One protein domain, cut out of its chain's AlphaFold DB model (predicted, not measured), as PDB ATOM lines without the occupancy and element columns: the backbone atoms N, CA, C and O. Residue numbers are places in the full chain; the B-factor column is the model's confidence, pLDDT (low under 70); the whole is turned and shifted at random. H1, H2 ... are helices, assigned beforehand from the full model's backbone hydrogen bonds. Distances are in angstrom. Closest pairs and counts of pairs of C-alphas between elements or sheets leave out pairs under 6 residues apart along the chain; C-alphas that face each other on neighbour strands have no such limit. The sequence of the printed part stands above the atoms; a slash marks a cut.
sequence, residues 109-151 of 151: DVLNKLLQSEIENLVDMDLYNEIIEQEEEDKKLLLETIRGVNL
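What this domain is: This is residues 109 to 151 of the 151 residues of an uncharacterized protein of Nitrosopumilus sp (UniProt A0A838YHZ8). Two helices meet near their ends as an open L, with the short helix H1 as one arm and the long, straight helix H2 as the other. The corner is a tight link, and nothing packs along either arm. The printed part has 43 residues, with H1 then H2 along the chain and no named strand; its class is all helix. It is extended, with a radius of gyration of the C-alphas of 16.8 A and spans of 51 by 23 by 7 A.

Where its parts are: H1 is residues 109 to 120, 16.2 A long from C-alpha 109 at (9.337, -49.731, -38.118). H2 is residues 125 to 149, 36.1 A from C-alpha 125 at (28.090, -58.347, -45.240) to C-alpha 149 at (50.802, -31.861, -35.887).

How they stand to each other: H1 and H2 meet only through their link, residues 121 to 124. In both helices every O i to N i+4 pair is within hydrogen-bond range.

The domain as a whole: The two C-alphas farthest apart, those of Val 110 and Leu 151, are 51.0 A apart. The printed part has no cut and ends at the chain's last residue. Residues 148 to 151 have pLDDT under 70.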
ATOM      1  N   ASP A 109       8.279 -48.867 -38.665       93.00
ATOM      2  CA  ASP A 109       9.337 -49.731 -38.118       93.00
ATOM      3  C   ASP A 109       9.345 -51.138 -38.727       93.00
ATOM      4  O   ASP A 109      10.396 -51.763 -38.847       93.00
ATOM      5  N   VAL A 110       8.175 -51.660 -39.112       92.62
ATOM      6  CA  VAL A 110       8.068 -52.965 -39.775       92.62
ATOM      7  C   VAL A 110       8.608 -52.867 -41.196       92.62
ATOM      8  O   VAL A 110       9.393 -53.720 -41.597       92.62
ATOM      9  N   LEU A 111       8.235 -51.818 -41.934       92.00
ATOM     10  CA  LEU A 111       8.724 -51.585 -43.294       92.00
ATOM     11  C   LEU A 111      10.242 -51.383 -43.316       92.00
ATOM     12  O   LEU A 111      10.919 -51.983 -44.146       92.00
ATOM     13  N   ASN A 112      10.780 -50.620 -42.362       92.81
ATOM     14  CA  ASN A 112      12.221 -50.408 -42.218       92.81
ATOM     15  C   ASN A 112      12.960 -51.720 -41.949       92.81
ATOM     16  O   ASN A 112      13.966 -51.988 -42.595       92.81
ATOM     17  N   LYS A 113      12.439 -52.573 -41.060       93.94
ATOM     18  CA  LYS A 113      13.035 -53.892 -40.788       93.94
ATOM     19  C   LYS A 113      13.015 -54.810 -42.007       93.94
ATOM     20  O   LYS A 113      13.987 -55.518 -42.246       93.94
ATOM     21  N   LEU A 114      11.919 -54.807 -42.767       93.31
ATOM     22  CA  LEU A 114      11.817 -55.585 -44.003       93.31
ATOM     23  C   LEU A 114      12.826 -55.092 -45.043       93.31
ATOM     24  O   LEU A 114      13.537 -55.899 -45.628       93.31
ATOM     25  N   LEU A 115      12.916 -53.776 -45.236       92.69
ATOM     26  CA  LEU A 115      13.859 -53.175 -46.171       92.69
ATOM     27  C   LEU A 115      15.309 -53.459 -45.772       92.69
ATOM     28  O   LEU A 115      16.088 -53.894 -46.611       92.69
ATOM     29  N   GLN A 116      15.652 -53.247 -44.501       93.44
ATOM     30  CA  GLN A 116      16.991 -53.486 -43.975       93.44
ATOM     31  C   GLN A 116      17.409 -54.943 -44.172       93.44
ATOM     32  O   GLN A 116      18.452 -55.193 -44.763       93.44
ATOM     33  N   SER A 117      16.561 -55.894 -43.771       93.06
ATOM     34  CA  SER A 117      16.858 -57.320 -43.930       93.06
ATOM     35  C   SER A 117      17.065 -57.710 -45.395       93.06
ATOM     36  O   SER A 117      17.922 -58.531 -45.700       93.06
ATOM     37  N   GLU A 118      16.296 -57.130 -46.317       93.38
ATOM     38  CA  GLU A 118      16.439 -57.425 -47.743       93.38
ATOM     39  C   GLU A 118      17.686 -56.797 -48.364       93.38
ATOM     40  O   GLU A 118      18.290 -57.401 -49.245       93.38
ATOM     41  N   ILE A 119      18.105 -55.623 -47.888       92.06
ATOM     42  CA  ILE A 119      19.380 -55.015 -48.284       92.06
ATOM     43  C   ILE A 119      20.548 -55.860 -47.766       92.06
ATOM     44  O   ILE A 119      21.426 -56.202 -48.548       92.06
ATOM     45  N   GLU A 120      20.532 -56.242 -46.488       92.06
ATOM     46  CA  GLU A 120      21.576 -57.072 -45.867       92.06
ATOM     47  C   GLU A 120      21.737 -58.425 -46.577       92.06
ATOM     48  O   GLU A 120      22.849 -58.908 -46.728       92.06
ATOM     49  N   ASN A 121      20.652 -59.013 -47.093       90.62
ATOM     50  CA  ASN A 121      20.716 -60.259 -47.867       90.62
ATOM     51  C   ASN A 121      21.319 -60.101 -49.275       90.62
ATOM     52  O   ASN A 121      21.686 -61.098 -49.894       90.62
ATOM     53  N   LEU A 122      21.331 -58.884 -49.823       88.88
ATOM     54  CA  LEU A 122      21.860 -58.588 -51.160       88.88
ATOM     55  C   LEU A 122      23.297 -58.061 -51.122       88.88
ATOM     56  O   LEU A 122      23.955 -58.010 -52.161       88.88
ATOM     57  N   VAL A 123      23.763 -57.637 -49.951       87.25
ATOM     58  CA  VAL A 123      25.107 -57.109 -49.737       87.25
ATOM     59  C   VAL A 123      25.978 -58.213 -49.149       87.25
ATOM     60  O   VAL A 123      25.550 -58.949 -48.265       87.25
ATOM     61  N   ASP A 124      27.214 -58.323 -49.633       88.31
ATOM     62  CA  ASP A 124      28.230 -59.135 -48.968       88.31
ATOM     63  C   ASP A 124      28.582 -58.464 -47.635       88.31
ATOM     64  O   ASP A 124      29.330 -57.484 -47.589       88.31
ATOM     65  N   MET A 125      27.948 -58.938 -46.564       89.06
ATOM     66  CA  MET A 125      28.090 -58.347 -45.240       89.06
ATOM     67  C   MET A 125      29.481 -58.575 -44.646       89.06
ATOM     68  O   MET A 125      29.913 -57.761 -43.835       89.06
ATOM     69  N   ASP A 126      30.194 -59.626 -45.059       88.88
ATOM     70  CA  ASP A 126      31.560 -59.877 -44.600       88.88
ATOM     71  C   ASP A 126      32.498 -58.815 -45.184       88.88
ATOM     72  O   ASP A 126      33.180 -58.114 -44.434       88.88
ATOM     73  N   LEU A 127      32.430 -58.598 -46.504       89.06
ATOM     74  CA  LEU A 127      33.174 -57.527 -47.171       89.06
ATOM     75  C   LEU A 127      32.762 -56.139 -46.656       89.06
ATOM     76  O   LEU A 127      33.601 -55.258 -46.480       89.06
ATOM     77  N   TYR A 128      31.467 -55.927 -46.413       86.62
ATOM     78  CA  TYR A 128      30.968 -54.671 -45.856       86.62
ATOM     79  C   TYR A 128      31.585 -54.380 -44.485       86.62
ATOM     80  O   TYR A 128      32.074 -53.275 -44.257       86.62
ATOM     81  N   ASN A 129      31.586 -55.365 -43.584       90.06
ATOM     82  CA  ASN A 129      32.135 -55.203 -42.241       90.06
ATOM     83  C   ASN A 129      33.653 -54.984 -42.272       90.06
ATOM     84  O   ASN A 129      34.138 -54.126 -41.541       90.06
ATOM     85  N   GLU A 130      34.383 -55.677 -43.153       92.06
ATOM     86  CA  GLU A 130      35.826 -55.462 -43.343       92.06
ATOM     87  C   GLU A 130      36.136 -54.010 -43.744       92.06
ATOM     88  O   GLU A 130      37.011 -53.371 -43.157       92.06
ATOM     89  N   ILE A 131      35.379 -53.450 -44.694       90.69
ATOM     90  CA  ILE A 131      35.544 -52.052 -45.125       90.69
ATOM     91  C   ILE A 131      35.229 -51.083 -43.978       90.69
ATOM     92  O   ILE A 131      35.944 -50.101 -43.789       90.69
ATOM     93  N   ILE A 132      34.181 -51.348 -43.192       90.94
ATOM     94  CA  ILE A 132      33.820 -50.512 -42.037       90.94
ATOM     95  C   ILE A 132      34.922 -50.528 -40.969       90.94
ATOM     96  O   ILE A 132      35.239 -49.480 -40.405       90.94
ATOM     97  N   GLU A 133      35.517 -51.688 -40.692       91.94
ATOM     98  CA  GLU A 133      36.635 -51.799 -39.751       91.94
ATOM     99  C   GLU A 133      37.851 -51.000 -40.232       91.94
ATOM    100  O   GLU A 133      38.405 -50.215 -39.456       91.94
ATOM    101  N   GLN A 134      38.202 -51.110 -41.519       89.88
ATOM    102  CA  GLN A 134      39.275 -50.318 -42.130       89.88
ATOM    103  C   GLN A 134      39.003 -48.809 -42.045       89.88
ATOM    104  O   GLN A 134      39.877 -48.048 -41.631       89.88
ATOM    105  N   GLU A 135      37.783 -48.358 -42.359       90.00
ATOM    106  CA  GLU A 135      37.414 -46.941 -42.244       90.00
ATOM    107  C   GLU A 135      37.559 -46.409 -40.808       90.00
ATOM    108  O   GLU A 135      37.952 -45.256 -40.602       90.00
ATOM    109  N   GLU A 136      37.232 -47.216 -39.796       91.75
ATOM    110  CA  GLU A 136      37.386 -46.830 -38.392       91.75
ATOM    111  C   GLU A 136      38.855 -46.782 -37.950       91.75
ATOM    112  O   GLU A 136      39.228 -45.909 -37.158       91.75
ATOM    113  N   GLU A 137      39.709 -47.670 -38.462       90.44
ATOM    114  CA  GLU A 137      41.160 -47.599 -38.252       90.44
ATOM    115  C   GLU A 137      41.770 -46.354 -38.908       90.44
ATOM    116  O   GLU A 137      42.479 -45.590 -38.243       90.44
ATOM    117  N   ASP A 138      41.411 -46.072 -40.161       90.12
ATOM    118  CA  ASP A 138      41.878 -44.899 -40.899       90.12
ATOM    119  C   ASP A 138      41.464 -43.591 -40.210       90.12
ATOM    120  O   ASP A 138      42.273 -42.669 -40.048       90.12
ATOM    121  N   LYS A 139      40.215 -43.500 -39.729       89.62
ATOM    122  CA  LYS A 139      39.748 -42.342 -38.948       89.62
ATOM    123  C   LYS A 139      40.565 -42.148 -37.673       89.62
ATOM    124  O   LYS A 139      40.893 -41.004 -37.342       89.62
ATOM    125  N   LYS A 140      40.892 -43.225 -36.948       91.19
ATOM    126  CA  LYS A 140      41.727 -43.138 -35.736       91.19
ATOM    127  C   LYS A 140      43.118 -42.610 -36.075       91.19
ATOM    128  O   LYS A 140      43.558 -41.653 -35.438       91.19
ATOM    129  N   LEU A 141      43.756 -43.150 -37.115       88.19
ATOM    130  CA  LEU A 141      45.081 -42.718 -37.562       88.19
ATOM    131  C   LEU A 141      45.101 -41.238 -37.981       88.19
ATOM    132  O   LEU A 141      46.008 -40.486 -37.612       88.19
ATOM    133  N   LEU A 142      44.078 -40.786 -38.716       89.19
ATOM    134  CA  LEU A 142      43.925 -39.379 -39.100       89.19
ATOM    135  C   LEU A 142      43.790 -38.464 -37.877       89.19
ATOM    136  O   LEU A 142      44.445 -37.420 -37.811       89.19
ATOM    137  N   LEU A 143      42.977 -38.848 -36.889       88.00
ATOM    138  CA  LEU A 143      42.804 -38.078 -35.653       88.00
ATOM    139  C   LEU A 143      44.090 -38.009 -34.822       88.00
ATOM    140  O   LEU A 143      44.400 -36.951 -34.268       88.00
ATOM    141  N   GLU A 144      44.847 -39.103 -34.739       86.56
ATOM    142  CA  GLU A 144      46.154 -39.132 -34.074       86.56
ATOM    143  C   GLU A 144      47.165 -38.223 -34.780       86.56
ATOM    144  O   GLU A 144      47.827 -37.412 -34.129       86.56
ATOM    145  N   THR A 145      47.212 -38.267 -36.113       83.81
ATOM    146  CA  THR A 145      48.097 -37.414 -36.920       83.81
ATOM    147  C   THR A 145      47.769 -35.929 -36.736       83.81
ATOM    148  O   THR A 145      48.663 -35.122 -36.494       83.81
ATOM    149  N   ILE A 146      46.487 -35.547 -36.761       83.69
ATOM    150  CA  ILE A 146      46.059 -34.153 -36.534       83.69
ATOM    151  C   ILE A 146      46.438 -33.666 -35.127       83.69
ATOM    152  O   ILE A 146      46.802 -32.501 -34.948       83.69
ATOM    153  N   ARG A 147      46.365 -34.538 -34.113       75.25
ATOM    154  CA  ARG A 147      46.789 -34.201 -32.745       75.25
ATOM    155  C   ARG A 147      48.306 -34.057 -32.627       75.25
ATOM    156  O   ARG A 147      48.754 -33.176 -31.903       75.25
ATOM    157  N   GLY A 148      49.076 -34.871 -33.349       67.31
ATOM    158  CA  GLY A 148      50.540 -34.804 -33.371       67.31
ATOM    159  C   GLY A 148      51.115 -33.595 -34.120       67.31
ATOM    160  O   GLY A 148      52.216 -33.168 -33.805       67.31
ATOM    161  N   VAL A 149      50.375 -33.025 -35.078       64.38
ATOM    162  CA  VAL A 149      50.802 -31.861 -35.887       64.38
ATOM    163  C   VAL A 149      50.478 -30.509 -35.216       64.38
ATOM    164  O   VAL A 149      50.990 -29.478 -35.637       64.38
ATOM    165  N   ASN A 150      49.654 -30.492 -34.161       52.81
ATOM    166  CA  ASN A 150      49.328 -29.283 -33.380       52.81
ATOM    167  C   ASN A 150      50.231 -29.078 -32.136       52.81
ATOM    168  O   ASN A 150      49.857 -28.332 -31.227       52.81
ATOM    169  N   LEU A 151      51.395 -29.734 -32.091       47.22
ATOM    170  CA  LEU A 151      52.486 -29.529 -31.123       47.22
ATOM    171  C   LEU A 151      53.719 -28.982 -31.850       47.22
ATOM    172  O   LEU A 151      54.424 -28.152 -31.234       47.22
TER     173      LEU A 151